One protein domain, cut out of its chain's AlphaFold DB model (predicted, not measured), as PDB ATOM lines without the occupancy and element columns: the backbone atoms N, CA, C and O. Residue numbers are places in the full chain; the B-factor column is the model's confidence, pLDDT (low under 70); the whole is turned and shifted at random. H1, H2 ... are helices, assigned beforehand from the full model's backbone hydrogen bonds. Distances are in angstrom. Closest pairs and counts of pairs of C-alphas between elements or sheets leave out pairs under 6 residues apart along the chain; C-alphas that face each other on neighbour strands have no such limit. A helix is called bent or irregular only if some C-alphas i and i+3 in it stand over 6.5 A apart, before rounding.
ATOM      1  N   GLU A 684     -35.410  14.947  45.359       80.44
ATOM      2  CA  GLU A 684     -34.177  14.977  44.564       80.44
ATOM      3  C   GLU A 684     -34.053  13.729  43.657       80.44
ATOM      4  O   GLU A 684     -34.526  12.644  44.007       80.44
ATOM      5  N   PRO A 685     -33.451  13.858  42.460       85.50
ATOM      6  CA  PRO A 685     -33.242  12.723  41.566       85.50
ATOM      7  C   PRO A 685     -32.313  11.669  42.205       85.50
ATOM      8  O   PRO A 685     -31.241  12.032  42.689       85.50
ATOM      9  N   PRO A 686     -32.656  10.365  42.169       88.44
ATOM     10  CA  PRO A 686     -31.826   9.322  42.768       88.44
ATOM     11  C   PRO A 686     -30.462   9.216  42.060       88.44
ATOM     12  O   PRO A 686     -30.407   9.340  40.831       88.44
ATOM     13  N   PRO A 687     -29.362   8.962  42.793       89.19
ATOM     14  CA  PRO A 687     -28.022   8.922  42.218       89.19
ATOM     15  C   PRO A 687     -27.868   7.780  41.204       89.19
ATOM     16  O   PRO A 687     -28.396   6.683  41.395       89.19
ATOM     17  N   LEU A 688     -27.096   8.017  40.138       90.06
ATOM     18  CA  LEU A 688     -26.787   6.972  39.159       90.06
ATOM     19  C   LEU A 688     -26.016   5.804  39.803       90.06
ATOM     20  O   LEU A 688     -25.145   6.056  40.648       90.06
ATOM     21  N   PRO A 689     -26.236   4.548  39.357       91.50
ATOM     22  CA  PRO A 689     -25.534   3.376  39.878       91.50
ATOM     23  C   PRO A 689     -24.018   3.576  39.942       91.50
ATOM     24  O   PRO A 689     -23.406   4.075  38.992       91.50
ATOM     25  N   GLN A 690     -23.400   3.201  41.061       93.00
ATOM     26  CA  GLN A 690     -21.943   3.235  41.196       93.00
ATOM     27  C   GLN A 690     -21.304   2.215  40.245       93.00
ATOM     28  O   GLN A 690     -21.855   1.138  40.015       93.00
ATOM     29  N   PHE A 691     -20.150   2.565  39.674       96.00
ATOM     30  CA  PHE A 691     -19.395   1.680  38.792       96.00
ATOM     31  C   PHE A 691     -18.230   1.050  39.556       96.00
ATOM     32  O   PHE A 691     -17.317   1.756  39.972       96.00
ATOM     33  N   ASP A 692     -18.260  -0.275  39.686       96.06
ATOM     34  CA  ASP A 692     -17.135  -1.087  40.146       96.06
ATOM     35  C   ASP A 692     -16.640  -1.963  38.988       96.06
ATOM     36  O   ASP A 692     -17.429  -2.660  38.338       96.06
ATOM     37  N   SER A 693     -15.333  -1.930  38.724       96.50
ATOM     38  CA  SER A 693     -14.723  -2.647  37.601       96.50
ATOM     39  C   SER A 693     -14.749  -4.165  37.794       96.50
ATOM     40  O   SER A 693     -14.955  -4.896  36.826       96.50
ATOM     41  N   GLY A 694     -14.606  -4.660  39.026       96.88
ATOM     42  CA  GLY A 694     -14.620  -6.089  39.335       96.88
ATOM     43  C   GLY A 694     -16.001  -6.720  39.147       96.88
ATOM     44  O   GLY A 694     -16.129  -7.753  38.489       96.88
ATOM     45  N   VAL A 695     -17.046  -6.090  39.684       96.75
ATOM     46  CA  VAL A 695     -18.455  -6.475  39.512       96.75
ATOM     47  C   VAL A 695     -18.851  -6.387  38.040       96.75
ATOM     48  O   VAL A 695     -19.459  -7.324  37.524       96.75
ATOM     49  N   PHE A 696     -18.464  -5.309  37.346       96.94
ATOM     50  CA  PHE A 696     -18.705  -5.162  35.910       96.94
ATOM     51  C   PHE A 696     -18.061  -6.300  35.106       96.94
ATOM     52  O   PHE A 696     -18.751  -6.965  34.335       96.94
ATOM     53  N   LEU A 697     -16.766  -6.572  35.305       97.44
ATOM     54  CA  LEU A 697     -16.047  -7.599  34.548       97.44
ATOM     55  C   LEU A 697     -16.548  -9.020  34.857       97.44
ATOM     56  O   LEU A 697     -16.626  -9.826  33.929       97.44
ATOM     57  N   ARG A 698     -16.940  -9.336  36.102       97.31
ATOM     58  CA  ARG A 698     -17.571 -10.629  36.444       97.31
ATOM     59  C   ARG A 698     -18.936 -10.785  35.766       97.31
ATOM     60  O   ARG A 698     -19.119 -11.697  34.963       97.31
ATOM     61  N   GLY A 699     -19.837  -9.823  35.968       96.19
ATOM     62  CA  GLY A 699     -21.171  -9.829  35.357       96.19
ATOM     63  C   GLY A 699     -21.172  -9.669  33.830       96.19
ATOM     64  O   GLY A 699     -22.204  -9.872  33.191       96.19
ATOM     65  N   LEU A 700     -20.043  -9.288  33.221       95.38
ATOM     66  CA  LEU A 700     -19.837  -9.324  31.774       95.38
ATOM     67  C   LEU A 700     -19.323 -10.693  31.303       95.38
ATOM     68  O   LEU A 700     -19.769 -11.157  30.258       95.38
ATOM     69  N   ALA A 701     -18.449 -11.366  32.063       95.25
ATOM     70  CA  ALA A 701     -17.994 -12.729  31.756       95.25
ATOM     71  C   ALA A 701     -19.171 -13.718  31.680       95.25
ATOM     72  O   ALA A 701     -19.284 -14.456  30.705       95.25
ATOM     73  N   GLU A 702     -20.088 -13.654  32.650       94.75
ATOM     74  CA  GLU A 702     -21.312 -14.471  32.716       94.75
ATOM     75  C   GLU A 702     -22.248 -14.269  31.510       94.75
ATOM     76  O   GLU A 702     -22.893 -15.205  31.042       94.75
ATOM     77  N   ARG A 703     -22.343 -13.033  31.000       93.50
ATOM     78  CA  ARG A 703     -23.275 -12.644  29.922       93.50
ATOM     79  C   ARG A 703     -22.656 -12.719  28.523       93.50
ATOM     80  O   ARG A 703     -23.381 -12.744  27.526       93.50
ATOM     81  N   GLY A 704     -21.326 -12.721  28.445       93.06
ATOM     82  CA  GLY A 704     -20.556 -12.558  27.215       93.06
ATOM     83  C   GLY A 704     -20.681 -11.158  26.583       93.06
ATOM     84  O   GLY A 704     -21.483 -10.326  27.014       93.06
ATOM     85  N   PRO A 705     -19.943 -10.886  25.491       90.50
ATOM     86  CA  PRO A 705     -19.891  -9.570  24.842       90.50
ATOM     87  C   PRO A 705     -21.108  -9.281  23.936       90.50
ATOM     88  O   PRO A 705     -21.077  -8.390  23.090       90.50
ATOM     89  N   GLY A 706     -22.194 -10.050  24.054       89.62
ATOM     90  CA  GLY A 706     -23.385  -9.909  23.216       89.62
ATOM     91  C   GLY A 706     -23.236 -10.411  21.766       89.62
ATOM     92  O   GLY A 706     -22.152 -10.690  21.253       89.62
ATOM     93  N   LYS A 707     -24.384 -10.543  21.085       89.75
ATOM     94  CA  LYS A 707     -24.530 -11.262  19.798       89.75
ATOM     95  C   LYS A 707     -23.840 -10.605  18.590       89.75
ATOM     96  O   LYS A 707     -23.650 -11.273  17.574       89.75
ATOM     97  N   PHE A 708     -23.510  -9.314  18.671       91.12
ATOM     98  CA  PHE A 708     -22.820  -8.580  17.603       91.12
ATOM     99  C   PHE A 708     -21.297  -8.769  17.670       91.12
ATOM    100  O   PHE A 708     -20.654  -9.017  16.647       91.12
ATOM    101  N   LEU A 709     -20.728  -8.683  18.879       93.38
ATOM    102  CA  LEU A 709     -19.289  -8.788  19.111       93.38
ATOM    103  C   LEU A 709     -18.812 -10.242  19.161       93.38
ATOM    104  O   LEU A 709     -17.715 -10.522  18.689       93.38
ATOM    105  N   SER A 710     -19.632 -11.193  19.625       91.00
ATOM    106  CA  SER A 710     -19.249 -12.616  19.685       91.00
ATOM    107  C   SER A 710     -18.888 -13.234  18.323       91.00
ATOM    108  O   SER A 710     -18.174 -14.231  18.270       91.00
ATOM    109  N   LYS A 711     -19.323 -12.624  17.211       90.88
ATOM    110  CA  LYS A 711     -18.928 -13.009  15.844       90.88
ATOM    111  C   LYS A 711     -17.584 -12.422  15.391       90.88
ATOM    112  O   LYS A 711     -16.995 -12.927  14.439       90.88
ATOM    113  N   ARG A 712     -17.120 -11.351  16.040       92.12
ATOM    114  CA  ARG A 712     -15.969 -10.527  15.628       92.12
ATOM    115  C   ARG A 712     -14.787 -10.604  16.587       92.12
ATOM    116  O   ARG A 712     -13.667 -10.335  16.168       92.12
ATOM    117  N   LEU A 713     -15.019 -10.993  17.836       93.31
ATOM    118  CA  LEU A 713     -13.980 -11.184  18.842       93.31
ATOM    119  C   LEU A 713     -13.542 -12.663  18.946       93.31
ATOM    120  O   LEU A 713     -14.186 -13.582  18.430       93.31
ATOM    121  N   LYS A 714     -12.389 -12.878  19.576       92.44
ATOM    122  CA  LYS A 714     -11.759 -14.159  19.941       92.44
ATOM    123  C   LYS A 714     -11.939 -14.401  21.445       92.44
ATOM    124  O   LYS A 714     -12.502 -13.566  22.142       92.44
ATOM    125  N   ALA A 715     -11.435 -15.523  21.962       88.56
ATOM    126  CA  ALA A 715     -11.566 -15.889  23.377       88.56
ATOM    127  C   ALA A 715     -11.017 -14.832  24.364       88.56
ATOM    128  O   ALA A 715     -11.597 -14.646  25.427       88.56
ATOM    129  N   ASN A 716      -9.971 -14.081  24.000       91.25
ATOM    130  CA  ASN A 716      -9.376 -13.021  24.828       91.25
ATOM    131  C   ASN A 716     -10.180 -11.700  24.868       91.25
ATOM    132  O   ASN A 716      -9.672 -10.687  25.341       91.25
ATOM    133  N   TRP A 717     -11.438 -11.693  24.411       94.69
ATOM    134  CA  TRP A 717     -12.322 -10.518  24.433       94.69
ATOM    135  C   TRP A 717     -12.508  -9.896  25.827       94.69
ATOM    136  O   TRP A 717     -12.729  -8.692  25.929       94.69
ATOM    137  N   HIS A 718     -12.436 -10.700  26.893       95.62
ATOM    138  CA  HIS A 718     -12.629 -10.234  28.271       95.62
ATOM    139  C   HIS A 718     -11.471  -9.350  28.749       95.62
ATOM    140  O   HIS A 718     -11.693  -8.335  29.406       95.62
ATOM    141  N   ASP A 719     -10.246  -9.677  28.330       96.25
ATOM    142  CA  ASP A 719      -9.059  -8.883  28.642       96.25
ATOM    143  C   ASP A 719      -9.081  -7.517  27.942       96.25
ATOM    144  O   ASP A 719      -8.728  -6.512  28.549       96.25
ATOM    145  N   LEU A 720      -9.621  -7.434  26.718       97.00
ATOM    146  CA  LEU A 720      -9.826  -6.148  26.038       97.00
ATOM    147  C   LEU A 720     -10.726  -5.200  26.856       97.00
ATOM    148  O   LEU A 720     -10.467  -4.000  26.905       97.00
ATOM    149  N   TYR A 721     -11.752  -5.723  27.541       97.81
ATOM    150  CA  TYR A 721     -12.580  -4.923  28.453       97.81
ATOM    151  C   TYR A 721     -11.839  -4.519  29.732       97.81
ATOM    152  O   TYR A 721     -12.011  -3.384  30.178       97.81
ATOM    153  N   ARG A 722     -11.002  -5.399  30.300       97.88
ATOM    154  CA  ARG A 722     -10.120  -5.071  31.434       97.88
ATOM    155  C   ARG A 722      -9.188  -3.910  31.071       97.88
ATOM    156  O   ARG A 722      -9.285  -2.840  31.669       97.88
ATOM    157  N   ARG A 723      -8.375  -4.087  30.024       97.44
ATOM    158  CA  ARG A 723      -7.385  -3.099  29.562       97.44
ATOM    159  C   ARG A 723      -8.024  -1.795  29.075       97.44
ATOM    160  O   ARG A 723      -7.395  -0.747  29.157       97.44
ATOM    161  N   PHE A 724      -9.276  -1.828  28.609       97.81
ATOM    162  CA  PHE A 724     -10.043  -0.612  28.331       97.81
ATOM    163  C   PHE A 724     -10.438   0.143  29.607       97.81
ATOM    164  O   PHE A 724     -10.222   1.347  29.672       97.81
ATOM    165  N   VAL A 725     -10.992  -0.538  30.620       97.62
ATOM    166  CA  VAL A 725     -11.436   0.088  31.885       97.62
ATOM    167  C   VAL A 725     -10.261   0.634  32.706       97.62
ATOM    168  O   VAL A 725     -10.393   1.664  33.364       97.62
ATOM    169  N   GLU A 726      -9.105  -0.022  32.625       95.94
ATOM    170  CA  GLU A 726      -7.820   0.446  33.169       95.94
ATOM    171  C   GLU A 726      -7.162   1.536  32.292       95.94
ATOM    172  O   GLU A 726      -6.238   2.218  32.731       95.94
ATOM    173  N   GLY A 727      -7.630   1.704  31.052       95.06
ATOM    174  CA  GLY A 727      -7.009   2.539  30.027       95.06
ATOM    175  C   GLY A 727      -7.388   4.029  30.089       95.06
ATOM    176  O   GLY A 727      -8.471   4.404  30.553       95.06
ATOM    177  N   PRO A 728      -6.534   4.915  29.538       94.06
ATOM    178  CA  PRO A 728      -6.674   6.373  29.633       94.06
ATOM    179  C   PRO A 728      -7.933   6.944  28.960       94.06
ATOM    180  O   PRO A 728      -8.340   8.058  29.284       94.06
ATOM    181  N   ASN A 729      -8.569   6.209  28.042       94.00
ATOM    182  CA  ASN A 729      -9.798   6.658  27.380       94.00
ATOM    183  C   ASN A 729     -11.068   6.417  28.212       94.00
ATOM    184  O   ASN A 729     -12.045   7.144  28.027       94.00
ATOM    185  N   PHE A 730     -11.094   5.419  29.106       95.56
ATOM    186  CA  PHE A 730     -12.334   5.034  29.788       95.56
ATOM    187  C   PHE A 730     -12.798   6.089  30.790       95.56
ATOM    188  O   PHE A 730     -13.931   6.552  30.686       95.56
ATOM    189  N   GLN A 731     -11.946   6.503  31.734       92.69
ATOM    190  CA  GLN A 731     -12.358   7.412  32.812       92.69
ATOM    191  C   GLN A 731     -12.871   8.778  32.308       92.69
ATOM    192  O   GLN A 731     -13.977   9.155  32.701       92.69
ATOM    193  N   PRO A 732     -12.183   9.503  31.395       89.44
ATOM    194  CA  PRO A 732     -12.678  10.787  30.889       89.44
ATOM    195  C   PRO A 732     -14.006  10.653  30.132       89.44
ATOM    196  O   PRO A 732     -14.919  11.458  30.324       89.44
ATOM    197  N   TRP A 733     -14.148   9.608  29.307       90.56
ATOM    198  CA  TRP A 733     -15.396   9.307  28.603       90.56
ATOM    199  C   TRP A 733     -16.528   8.962  29.572       90.56
ATOM    200  O   TRP A 733     -17.618   9.526  29.466       90.56
ATOM    201  N   PHE A 734     -16.278   8.062  30.523       92.75
ATOM    202  CA  PHE A 734     -17.280   7.577  31.462       92.75
ATOM    203  C   PHE A 734     -17.792   8.716  32.349       92.75
ATOM    204  O   PHE A 734     -19.001   8.892  32.469       92.75
ATOM    205  N   GLN A 735     -16.896   9.557  32.874       89.81
ATOM    206  CA  GLN A 735     -17.252  10.740  33.661       89.81
ATOM    207  C   GLN A 735     -18.043  11.765  32.829       89.81
ATOM    208  O   GLN A 735     -19.115  12.189  33.258       89.81
ATOM    209  N   ARG A 736     -17.599  12.096  31.603       85.81
ATOM    210  CA  ARG A 736     -18.326  12.998  30.682       85.81
ATOM    211  C   ARG A 736     -19.731  12.471  30.352       85.81
ATOM    212  O   ARG A 736     -20.692  13.237  30.329       85.81
ATOM    213  N   ARG A 737     -19.882  11.161  30.121       86.81
ATOM    214  CA  ARG A 737     -21.182  10.519  29.842       86.81
ATOM    215  C   ARG A 737     -22.069  10.429  31.083       86.81
ATOM    216  O   ARG A 737     -23.278  10.613  30.953       86.81
ATOM    217  N   ARG A 738     -21.492  10.189  32.263       89.31
ATOM    218  CA  ARG A 738     -22.207  10.150  33.544       89.31
ATOM    219  C   ARG A 738     -22.755  11.531  33.906       89.31
ATOM    220  O   ARG A 738     -23.954  11.646  34.126       89.31
ATOM    221  N   ALA A 739     -21.928  12.574  33.830       86.38
ATOM    222  CA  ALA A 739     -22.343  13.957  34.076       86.38
ATOM    223  C   ALA A 739     -23.453  14.422  33.111       86.38
ATOM    224  O   ALA A 739     -24.378  15.118  33.517       86.38
ATOM    225  N   ALA A 740     -23.416  13.993  31.843       84.06
ATOM    226  CA  ALA A 740     -24.497  14.256  30.891       84.06
ATOM    227  C   ALA A 740     -25.802  13.519  31.244       84.06
ATOM    228  O   ALA A 740     -26.883  14.094  31.135       84.06
ATOM    229  N   ALA A 741     -25.718  12.263  31.693       87.31
ATOM    230  CA  ALA A 741     -26.876  11.499  32.152       87.31
ATOM    231  C   ALA A 741     -27.473  12.076  33.450       87.31
ATOM    232  O   ALA A 741     -28.694  12.167  33.568       87.31
ATOM    233  N   GLU A 742     -26.634  12.536  34.381       89.00
ATOM    234  CA  GLU A 742     -27.039  13.252  35.597       89.00
ATOM    235  C   GLU A 742     -27.675  14.610  35.255       89.00
ATOM    236  O   GLU A 742     -28.729  14.940  35.800       89.00
ATOM    237  N   HIS A 743     -27.117  15.379  34.311       86.06
ATOM    238  CA  HIS A 743     -27.712  16.637  33.835       86.06
ATOM    239  C   HIS A 743     -29.076  16.422  33.172       86.06
ATOM    240  O   HIS A 743     -30.020  17.164  33.447       86.06
ATOM    241  N   GLU A 744     -29.218  15.392  32.335       84.56
ATOM    242  CA  GLU A 744     -30.495  15.080  31.687       84.56
ATOM    243  C   GLU A 744     -31.535  14.551  32.685       84.56
ATOM    244  O   GLU A 744     -32.704  14.923  32.607       84.56
ATOM    245  N   GLN A 745     -31.116  13.792  33.700       88.25
ATOM    246  CA  GLN A 745     -31.983  13.408  34.815       88.25
ATOM    247  C   GLN A 745     -32.469  14.645  35.596       88.25
ATOM    248  O   GLN A 745     -33.670  14.796  35.830       88.25
ATOM    249  N   HIS A 746     -31.587  15.598  35.911       86.75
ATOM    250  CA  HIS A 746     -31.979  16.880  36.513       86.75
ATOM    251  C   HIS A 746     -32.884  17.724  35.594       86.75
ATOM    252  O   HIS A 746     -33.755  18.447  36.084       86.75
ATOM    253  N   ARG A 747     -32.722  17.646  34.265       86.31
ATOM    254  CA  ARG A 747     -33.631  18.274  33.289       86.31
ATOM    255  C   ARG A 747     -35.020  17.633  33.346       86.31
ATOM    256  O   ARG A 747     -36.009  18.359  33.441       86.31
ATOM    257  N   ALA A 748     -35.094  16.302  33.356       86.94
ATOM    258  CA  ALA A 748     -36.342  15.546  33.430       86.94
ATOM    259  C   ALA A 748     -37.112  15.808  34.737       86.94
ATOM    260  O   ALA A 748     -38.315  16.064  34.685       86.94
ATOM    261  N   TRP A 749     -36.432  15.838  35.890       88.50
ATOM    262  CA  TRP A 749     -37.056  16.191  37.177       88.50
ATOM    263  C   TRP A 749     -37.612  17.620  37.174       88.50
ATOM    264  O   TRP A 749     -38.778  17.821  37.511       88.50
ATOM    265  N   ARG A 750     -36.837  18.618  36.718       86.88
ATOM    266  CA  ARG A 750     -37.322  20.008  36.611       86.88
ATOM    267  C   ARG A 750     -38.519  20.144  35.666       86.88
ATOM    268  O   ARG A 750     -39.457  20.882  35.970       86.88
ATOM    269  N   ALA A 751     -38.516  19.415  34.550       87.06
ATOM    270  CA  ALA A 751     -39.629  19.385  33.602       87.06
ATOM    271  C   ALA A 751     -40.882  18.688  34.168       87.06
ATOM    272  O   ALA A 751     -41.995  19.075  33.814       87.06
ATOM    273  N   ALA A 752     -40.722  17.698  35.052       88.62
ATOM    274  CA  ALA A 752     -41.829  17.068  35.768       88.62
ATOM    275  C   ALA A 752     -42.424  18.007  36.832       88.62
ATOM    276  O   ALA A 752     -43.629  18.244  36.814       88.62
ATOM    277  N   ARG A 753     -41.591  18.628  37.684       88.12
ATOM    278  CA  ARG A 753     -42.023  19.632  38.683       88.12
ATOM    279  C   ARG A 753     -42.783  20.792  38.043       88.12
ATOM    280  O   ARG A 753     -43.863  21.143  38.497       88.12
ATOM    281  N   ALA A 754     -42.268  21.329  36.934       85.69
ATOM    282  CA  ALA A 754     -42.912  22.423  36.201       85.69
ATOM    283  C   ALA A 754     -44.292  22.058  35.612       85.69
ATOM    284  O   ALA A 754     -45.073  22.957  35.303       85.69
ATOM    285  N   LYS A 755     -44.599  20.763  35.448       86.69
ATOM    286  CA  LYS A 755     -45.889  20.259  34.941       86.69
ATOM    287  C   LYS A 755     -46.835  19.756  36.033       86.69
ATOM    288  O   LYS A 755     -48.028  19.658  35.773       86.69
TER     289      LYS A 755
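What this domain is: This is residues 684 to 755 of the 901 residues of the protein "UDENN domain-containing protein" of Klebsormidium nitens (UniProt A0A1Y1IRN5). The long helix H4 makes one arm of a bent, L-like shape and meets H3 near their ends at a corner; beyond the corner H3 and H1 lie side by side as a short second arm, with the small helix H2 near the end away from H4. The unnamed stretch of residues 684 to 692 leads to H1 alongside H4, running back against its direction. The printed part has 72 residues with four named helices, in the order H1, H2, H3, H4, and no named strand, and is all helix. It is only just loose, close to extended, with a radius of gyration of the C-alphas of 16.4 A, and elongated, spanning 51 by 26 by 20 A.

Where its parts are: H4, residues 730 to 753, runs 34.3 A from C-alpha 730 at (-12.334, 5.034, 29.788) to C-alpha 753 at (-42.023, 19.632, 38.683). H3, residues 717 to 725, is 13.0 A long. H1, residues 693 to 701, is 12.1 A long and begins with C-alpha 693 at (-14.723, -2.647, 37.601). H2, residues 706 to 709, is 5.9 A long.

How they stand to each other: H4 and H3 are close but not clearly touching, about perpendicular at 75 degrees; their closest C-alphas, of Phe 730 and Phe 724, are 6.3 A apart. H3 and H1 touch at a shallow tilt of 20 degrees, opposite ways, with the closest C-alphas those of His 718 and Ala 701, 6.9 A apart. H2 is apart from H1, H3 and H4, and H1 is apart from H4. In H1 and H4 every O i to N i+4 pair is within hydrogen-bond range, in H3 4 of 5 are, and H2 is too short for such a pair.

The domain as a whole: The two C-alphas farthest apart are those of Ala 715 and Lys 755, at 51.2 A. Residues 727 to 733, of which 730 to 733 belong to H4, stand free. The links H1 to H2 and H3 to H4 are tight, H2 to H3 is short, and no link is long. The printed part has no cut, its mean pLDDT is 91.6, and no printed residue is under 70.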